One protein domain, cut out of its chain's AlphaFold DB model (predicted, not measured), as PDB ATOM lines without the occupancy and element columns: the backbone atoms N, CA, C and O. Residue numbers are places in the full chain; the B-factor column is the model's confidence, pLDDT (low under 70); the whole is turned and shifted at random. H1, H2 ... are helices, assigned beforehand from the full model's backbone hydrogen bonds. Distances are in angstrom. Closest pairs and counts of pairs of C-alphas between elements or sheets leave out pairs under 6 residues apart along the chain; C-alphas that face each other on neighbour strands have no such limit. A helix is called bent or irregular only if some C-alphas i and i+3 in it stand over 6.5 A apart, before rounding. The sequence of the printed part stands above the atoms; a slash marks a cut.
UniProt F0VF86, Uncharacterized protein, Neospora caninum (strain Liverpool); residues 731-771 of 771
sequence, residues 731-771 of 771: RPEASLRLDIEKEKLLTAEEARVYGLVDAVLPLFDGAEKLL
ATOM      1  N   ARG A 731     116.862 242.762 279.738       95.56
ATOM      2  CA  ARG A 731     115.650 243.355 280.329       95.56
ATOM      3  C   ARG A 731     115.154 244.578 279.547       95.56
ATOM      4  O   ARG A 731     115.967 245.371 279.073       95.56
ATOM      5  N   PRO A 732     113.827 244.805 279.475       95.81
ATOM      6  CA  PRO A 732     113.273 245.986 278.824       95.81
ATOM      7  C   PRO A 732     113.684 247.270 279.557       95.81
ATOM      8  O   PRO A 732     113.632 247.349 280.788       95.81
ATOM      9  N   GLU A 733     114.023 248.301 278.783       94.25
ATOM     10  CA  GLU A 733     114.529 249.599 279.253       94.25
ATOM     11  C   GLU A 733     113.680 250.224 280.376       94.25
ATOM     12  O   GLU A 733     114.219 250.765 281.342       94.25
ATOM     13  N   ALA A 734     112.351 250.114 280.288       94.62
ATOM     14  CA  ALA A 734     111.436 250.644 281.297       94.62
ATOM     15  C   ALA A 734     111.592 249.966 282.675       94.62
ATOM     16  O   ALA A 734     111.471 250.647 283.691       94.62
ATOM     17  N   SER A 735     111.911 248.664 282.728       95.25
ATOM     18  CA  SER A 735     112.244 247.990 283.994       95.25
ATOM     19  C   SER A 735     113.578 248.492 284.520       95.25
ATOM     20  O   SER A 735     113.664 248.853 285.686       95.25
ATOM     21  N   LEU A 736     114.596 248.588 283.653       95.75
ATOM     22  CA  LEU A 736     115.927 249.056 284.044       95.75
ATOM     23  C   LEU A 736     115.872 250.457 284.664       95.75
ATOM     24  O   LEU A 736     116.445 250.664 285.727       95.75
ATOM     25  N   ARG A 737     115.122 251.389 284.065       94.62
ATOM     26  CA  ARG A 737     114.895 252.729 284.634       94.62
ATOM     27  C   ARG A 737     114.246 252.663 286.025       94.62
ATOM     28  O   ARG A 737     114.766 253.270 286.953       94.62
ATOM     29  N   LEU A 738     113.172 251.886 286.192       96.50
ATOM     30  CA  LEU A 738     112.444 251.766 287.467       96.50
ATOM     31  C   LEU A 738     113.208 251.004 288.564       96.50
ATOM     32  O   LEU A 738     112.949 251.233 289.745       96.50
ATOM     33  N   ASP A 739     114.092 250.078 288.195       96.94
ATOM     34  CA  ASP A 739     114.972 249.360 289.123       96.94
ATOM     35  C   ASP A 739     116.168 250.251 289.546       96.94
ATOM     36  O   ASP A 739     116.552 250.238 290.717       96.94
ATOM     37  N   ILE A 740     116.696 251.093 288.640       95.69
ATOM     38  CA  ILE A 740     117.739 252.102 288.928       95.69
ATOM     39  C   ILE A 740     117.203 253.231 289.823       95.69
ATOM     40  O   ILE A 740     117.829 253.557 290.827       95.69
ATOM     41  N   GLU A 741     116.028 253.796 289.516       95.38
ATOM     42  CA  GLU A 741     115.385 254.874 290.299       95.38
ATOM     43  C   GLU A 741     115.089 254.495 291.764       95.38
ATOM     44  O   GLU A 741     114.804 255.368 292.583       95.38
ATOM     45  N   LYS A 742     115.143 253.199 292.101       96.88
ATOM     46  CA  LYS A 742     114.873 252.656 293.440       96.88
ATOM     47  C   LYS A 742     116.127 252.223 294.206       96.88
ATOM     48  O   LYS A 742     115.973 251.653 295.282       96.88
ATOM     49  N   GLU A 743     117.326 252.448 293.660       95.38
ATOM     50  CA  GLU A 743     118.606 252.006 294.246       95.38
ATOM     51  C   GLU A 743     118.589 250.509 294.627       95.38
ATOM     52  O   GLU A 743     118.988 250.102 295.720       95.38
ATOM     53  N   LYS A 744     118.059 249.671 293.727       97.25
ATOM     54  CA  LYS A 744     117.790 248.256 293.997       97.25
ATOM     55  C   LYS A 744     119.071 247.456 294.247       97.25
ATOM     56  O   LYS A 744     119.778 247.080 293.313       97.25
ATOM     57  N   LEU A 745     119.317 247.142 295.515       96.69
ATOM     58  CA  LEU A 745     120.307 246.150 295.929       96.69
ATOM     59  C   LEU A 745     119.871 244.747 295.476       96.69
ATOM     60  O   LEU A 745     118.678 244.440 295.473       96.69
ATOM     61  N   LEU A 746     120.843 243.915 295.104       97.50
ATOM     62  CA  LEU A 746     120.658 242.535 294.651       97.50
ATOM     63  C   LEU A 746     121.708 241.649 295.334       97.50
ATOM     64  O   LEU A 746     122.875 242.036 295.417       97.50
ATOM     65  N   THR A 747     121.309 240.460 295.779       97.19
ATOM     66  CA  THR A 747     122.241 239.369 296.116       97.19
ATOM     67  C   THR A 747     122.918 238.820 294.852       97.19
ATOM     68  O   THR A 747     122.490 239.101 293.730       97.19
ATOM     69  N   ALA A 748     123.969 238.006 295.001       96.62
ATOM     70  CA  ALA A 748     124.680 237.431 293.853       96.62
ATOM     71  C   ALA A 748     123.768 236.575 292.943       96.62
ATOM     72  O   ALA A 748     123.843 236.677 291.716       96.62
ATOM     73  N   GLU A 749     122.860 235.777 293.518       97.00
ATOM     74  CA  GLU A 749     121.906 234.981 292.733       97.00
ATOM     75  C   GLU A 749     120.839 235.844 292.052       97.00
ATOM     76  O   GLU A 749     120.516 235.612 290.885       97.00
ATOM     77  N   GLU A 750     120.331 236.879 292.728       97.69
ATOM     78  CA  GLU A 750     119.411 237.838 292.111       97.69
ATOM     79  C   GLU A 750     120.082 238.616 290.977       97.69
ATOM     80  O   GLU A 750     119.437 238.864 289.963       97.69
ATOM     81  N   ALA A 751     121.369 238.961 291.099       97.31
ATOM     82  CA  ALA A 751     122.146 239.593 290.034       97.31
ATOM     83  C   ALA A 751     122.310 238.669 288.813       97.31
ATOM     84  O   ALA A 751     122.202 239.141 287.677       97.31
ATOM     85  N   ARG A 752     122.457 237.350 289.026       96.81
ATOM     86  CA  ARG A 752     122.405 236.351 287.944       96.81
ATOM     87  C   ARG A 752     121.030 236.311 287.273       96.81
ATOM     88  O   ARG A 752     120.931 236.477 286.063       96.81
ATOM     89  N   VAL A 753     119.949 236.209 288.051       97.31
ATOM     90  CA  VAL A 753     118.555 236.256 287.544       97.31
ATOM     91  C   VAL A 753     118.186 237.636 286.954       97.31
ATOM     92  O   VAL A 753     117.202 237.791 286.222       97.31
ATOM     93  N   TYR A 754     118.982 238.673 287.224       97.19
ATOM     94  CA  TYR A 754     118.856 239.978 286.585       97.19
ATOM     95  C   TYR A 754     119.512 240.041 285.198       97.19
ATOM     96  O   TYR A 754     119.095 240.876 284.398       97.19
ATOM     97  N   GLY A 755     120.488 239.175 284.907       96.88
ATOM     98  CA  GLY A 755     121.349 239.262 283.723       96.88
ATOM     99  C   GLY A 755     122.549 240.203 283.903       96.88
ATOM    100  O   GLY A 755     123.058 240.731 282.921       96.88
ATOM    101  N   LEU A 756     122.975 240.479 285.144       96.38
ATOM    102  CA  LEU A 756     124.208 241.240 285.436       96.38
ATOM    103  C   LEU A 756     125.444 240.342 285.577       96.38
ATOM    104  O   LEU A 756     126.568 240.836 285.538       96.38
ATOM    105  N   VAL A 757     125.227 239.046 285.801       96.50
ATOM    106  CA  VAL A 757     126.254 238.032 286.050       96.50
ATOM    107  C   VAL A 757     125.805 236.741 285.381       96.50
ATOM    108  O   VAL A 757     124.642 236.370 285.508       96.50
ATOM    109  N   ASP A 758     126.707 236.037 284.712       96.56
ATOM    110  CA  ASP A 758     126.382 234.788 284.018       96.56
ATOM    111  C   ASP A 758     126.385 233.587 284.991       96.56
ATOM    112  O   ASP A 758     125.463 232.767 285.006       96.56
ATOM    113  N   ALA A 759     127.366 233.533 285.903       96.44
ATOM    114  CA  ALA A 759     127.488 232.502 286.935       96.44
ATOM    115  C   ALA A 759     127.892 233.080 288.303       96.44
ATOM    116  O   ALA A 759     128.795 233.910 288.403       96.44
ATOM    117  N   VAL A 760     127.259 232.584 289.372       96.06
ATOM    118  CA  VAL A 760     127.742 232.764 290.750       96.06
ATOM    119  C   VAL A 760     128.680 231.602 291.047       96.06
ATOM    120  O   VAL A 760     128.273 230.447 290.929       96.06
ATOM    121  N   LEU A 761     129.931 231.893 291.404       93.31
ATOM    122  CA  LEU A 761     130.873 230.850 291.805       93.31
ATOM    123  C   LEU A 761     130.472 230.295 293.181       93.31
ATOM    124  O   LEU A 761     130.191 231.095 294.080       93.31
ATOM    125  N   PRO A 762     130.467 228.964 293.383       91.75
ATOM    126  CA  PRO A 762     130.335 228.403 294.719       91.75
ATOM    127  C   PRO A 762     131.523 228.839 295.586       91.75
ATOM    128  O   PRO A 762     132.611 229.140 295.084       91.75
ATOM    129  N   LEU A 763     131.331 228.837 296.905       87.00
ATOM    130  CA  LEU A 763     132.472 228.853 297.816       87.00
ATOM    131  C   LEU A 763     133.308 227.591 297.555       87.00
ATOM    132  O   LEU A 763     132.768 226.521 297.290       87.00
ATOM    133  N   PHE A 764     134.634 227.714 297.599       83.81
ATOM    134  CA  PHE A 764     135.508 226.559 297.422       83.81
ATOM    135  C   PHE A 764     135.459 225.683 298.682       83.81
ATOM    136  O   PHE A 764     136.259 225.871 299.597       83.81
ATOM    137  N   ASP A 765     134.560 224.694 298.700       70.44
ATOM    138  CA  ASP A 765     134.401 223.704 299.784       70.44
ATOM    139  C   ASP A 765     135.715 222.966 300.124       70.44
ATOM    140  O   ASP A 765     135.911 222.470 301.232       70.44
ATOM    141  N   GLY A 766     136.680 222.968 299.195       56.66
ATOM    142  CA  GLY A 766     138.064 222.541 299.425       56.66
ATOM    143  C   GLY A 766     138.817 223.304 300.528       56.66
ATOM    144  O   GLY A 766     139.917 222.888 300.880       56.66
ATOM    145  N   ALA A 767     138.249 224.366 301.111       54.50
ATOM    146  CA  ALA A 767     138.765 224.986 302.330       54.50
ATOM    147  C   ALA A 767     138.865 223.984 303.501       54.50
ATOM    148  O   ALA A 767     139.855 224.016 304.224       54.50
ATOM    149  N   GLU A 768     137.932 223.029 303.628       53.72
ATOM    150  CA  GLU A 768     138.006 221.929 304.615       53.72
ATOM    151  C   GLU A 768     139.038 220.833 304.255       53.72
ATOM    152  O   GLU A 768     139.145 219.820 304.941       53.72
ATOM    153  N   LYS A 769     139.792 221.006 303.159       49.84
ATOM    154  CA  LYS A 769     140.913 220.138 302.747       49.84
ATOM    155  C   LYS A 769     142.253 220.880 302.641       49.84
ATOM    156  O   LYS A 769     143.246 220.278 302.238       49.84
ATOM    157  N   LEU A 770     142.273 222.178 302.955       53.56
ATOM    158  CA  LEU A 770     143.462 223.043 302.952       53.56
ATOM    159  C   LEU A 770     143.741 223.680 304.328       53.56
ATOM    160  O   LEU A 770     144.764 224.349 304.485       53.56
ATOM    161  N   LEU A 771     142.842 223.466 305.293       46.34
ATOM    162  CA  LEU A 771     142.982 223.738 306.726       46.34
ATOM    163  C   LEU A 771     143.123 222.413 307.490       46.34
ATOM    164  O   LEU A 771     143.831 222.436 308.520       46.34
TER     165      LEU A 771
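This is residues 731 to 771 of the 771 residues of an uncharacterized protein of Neospora caninum (strain Liverpool) (UniProt F0VF86). Three short helices are strung out along an extended chain, with no two touching: H1, the longest, is at one end, H2 is between, and H3 is at the far end of a tail. Residues 762 to 771 stick out and stand free. The 41 printed residues run H1, H2, H3 with no named strand; the class is all helix, though only 20 residues are in named elements. The whole is an extended rod, radius of gyration of the C-alphas 15.4 A, spanning 48 by 18 by 8 A.

H1, residues 733 to 740, is apart from H2, residues 748 to 754, and from H3, residues 765 to 769. H2 and H3 are apart too. In H1 and H2 every O i to N i+4 pair is within hydrogen-bond range; in H3 0 of 1 is, beside 2 of 2 O i to N i+3 pairs.

H1, residues 733 to 740, measures 10.5 A from C-alpha 733 at (114.529, 249.599, 279.253). H2, residues 748 to 754, measures 9.7 A. H3, residues 765 to 769, measures 8.0 A, ending at C-alpha 769 at (140.913, 220.138, 302.747); it is neither bent nor irregular, but only just: C-alphas 765 and 768 are 6.3 A apart.

The C-alphas farthest apart, Ala 734 and Leu 771, are 48.6 A apart. The printed part has no cut, and both links are short. The pLDDT is under 70 at residues 766 to 771.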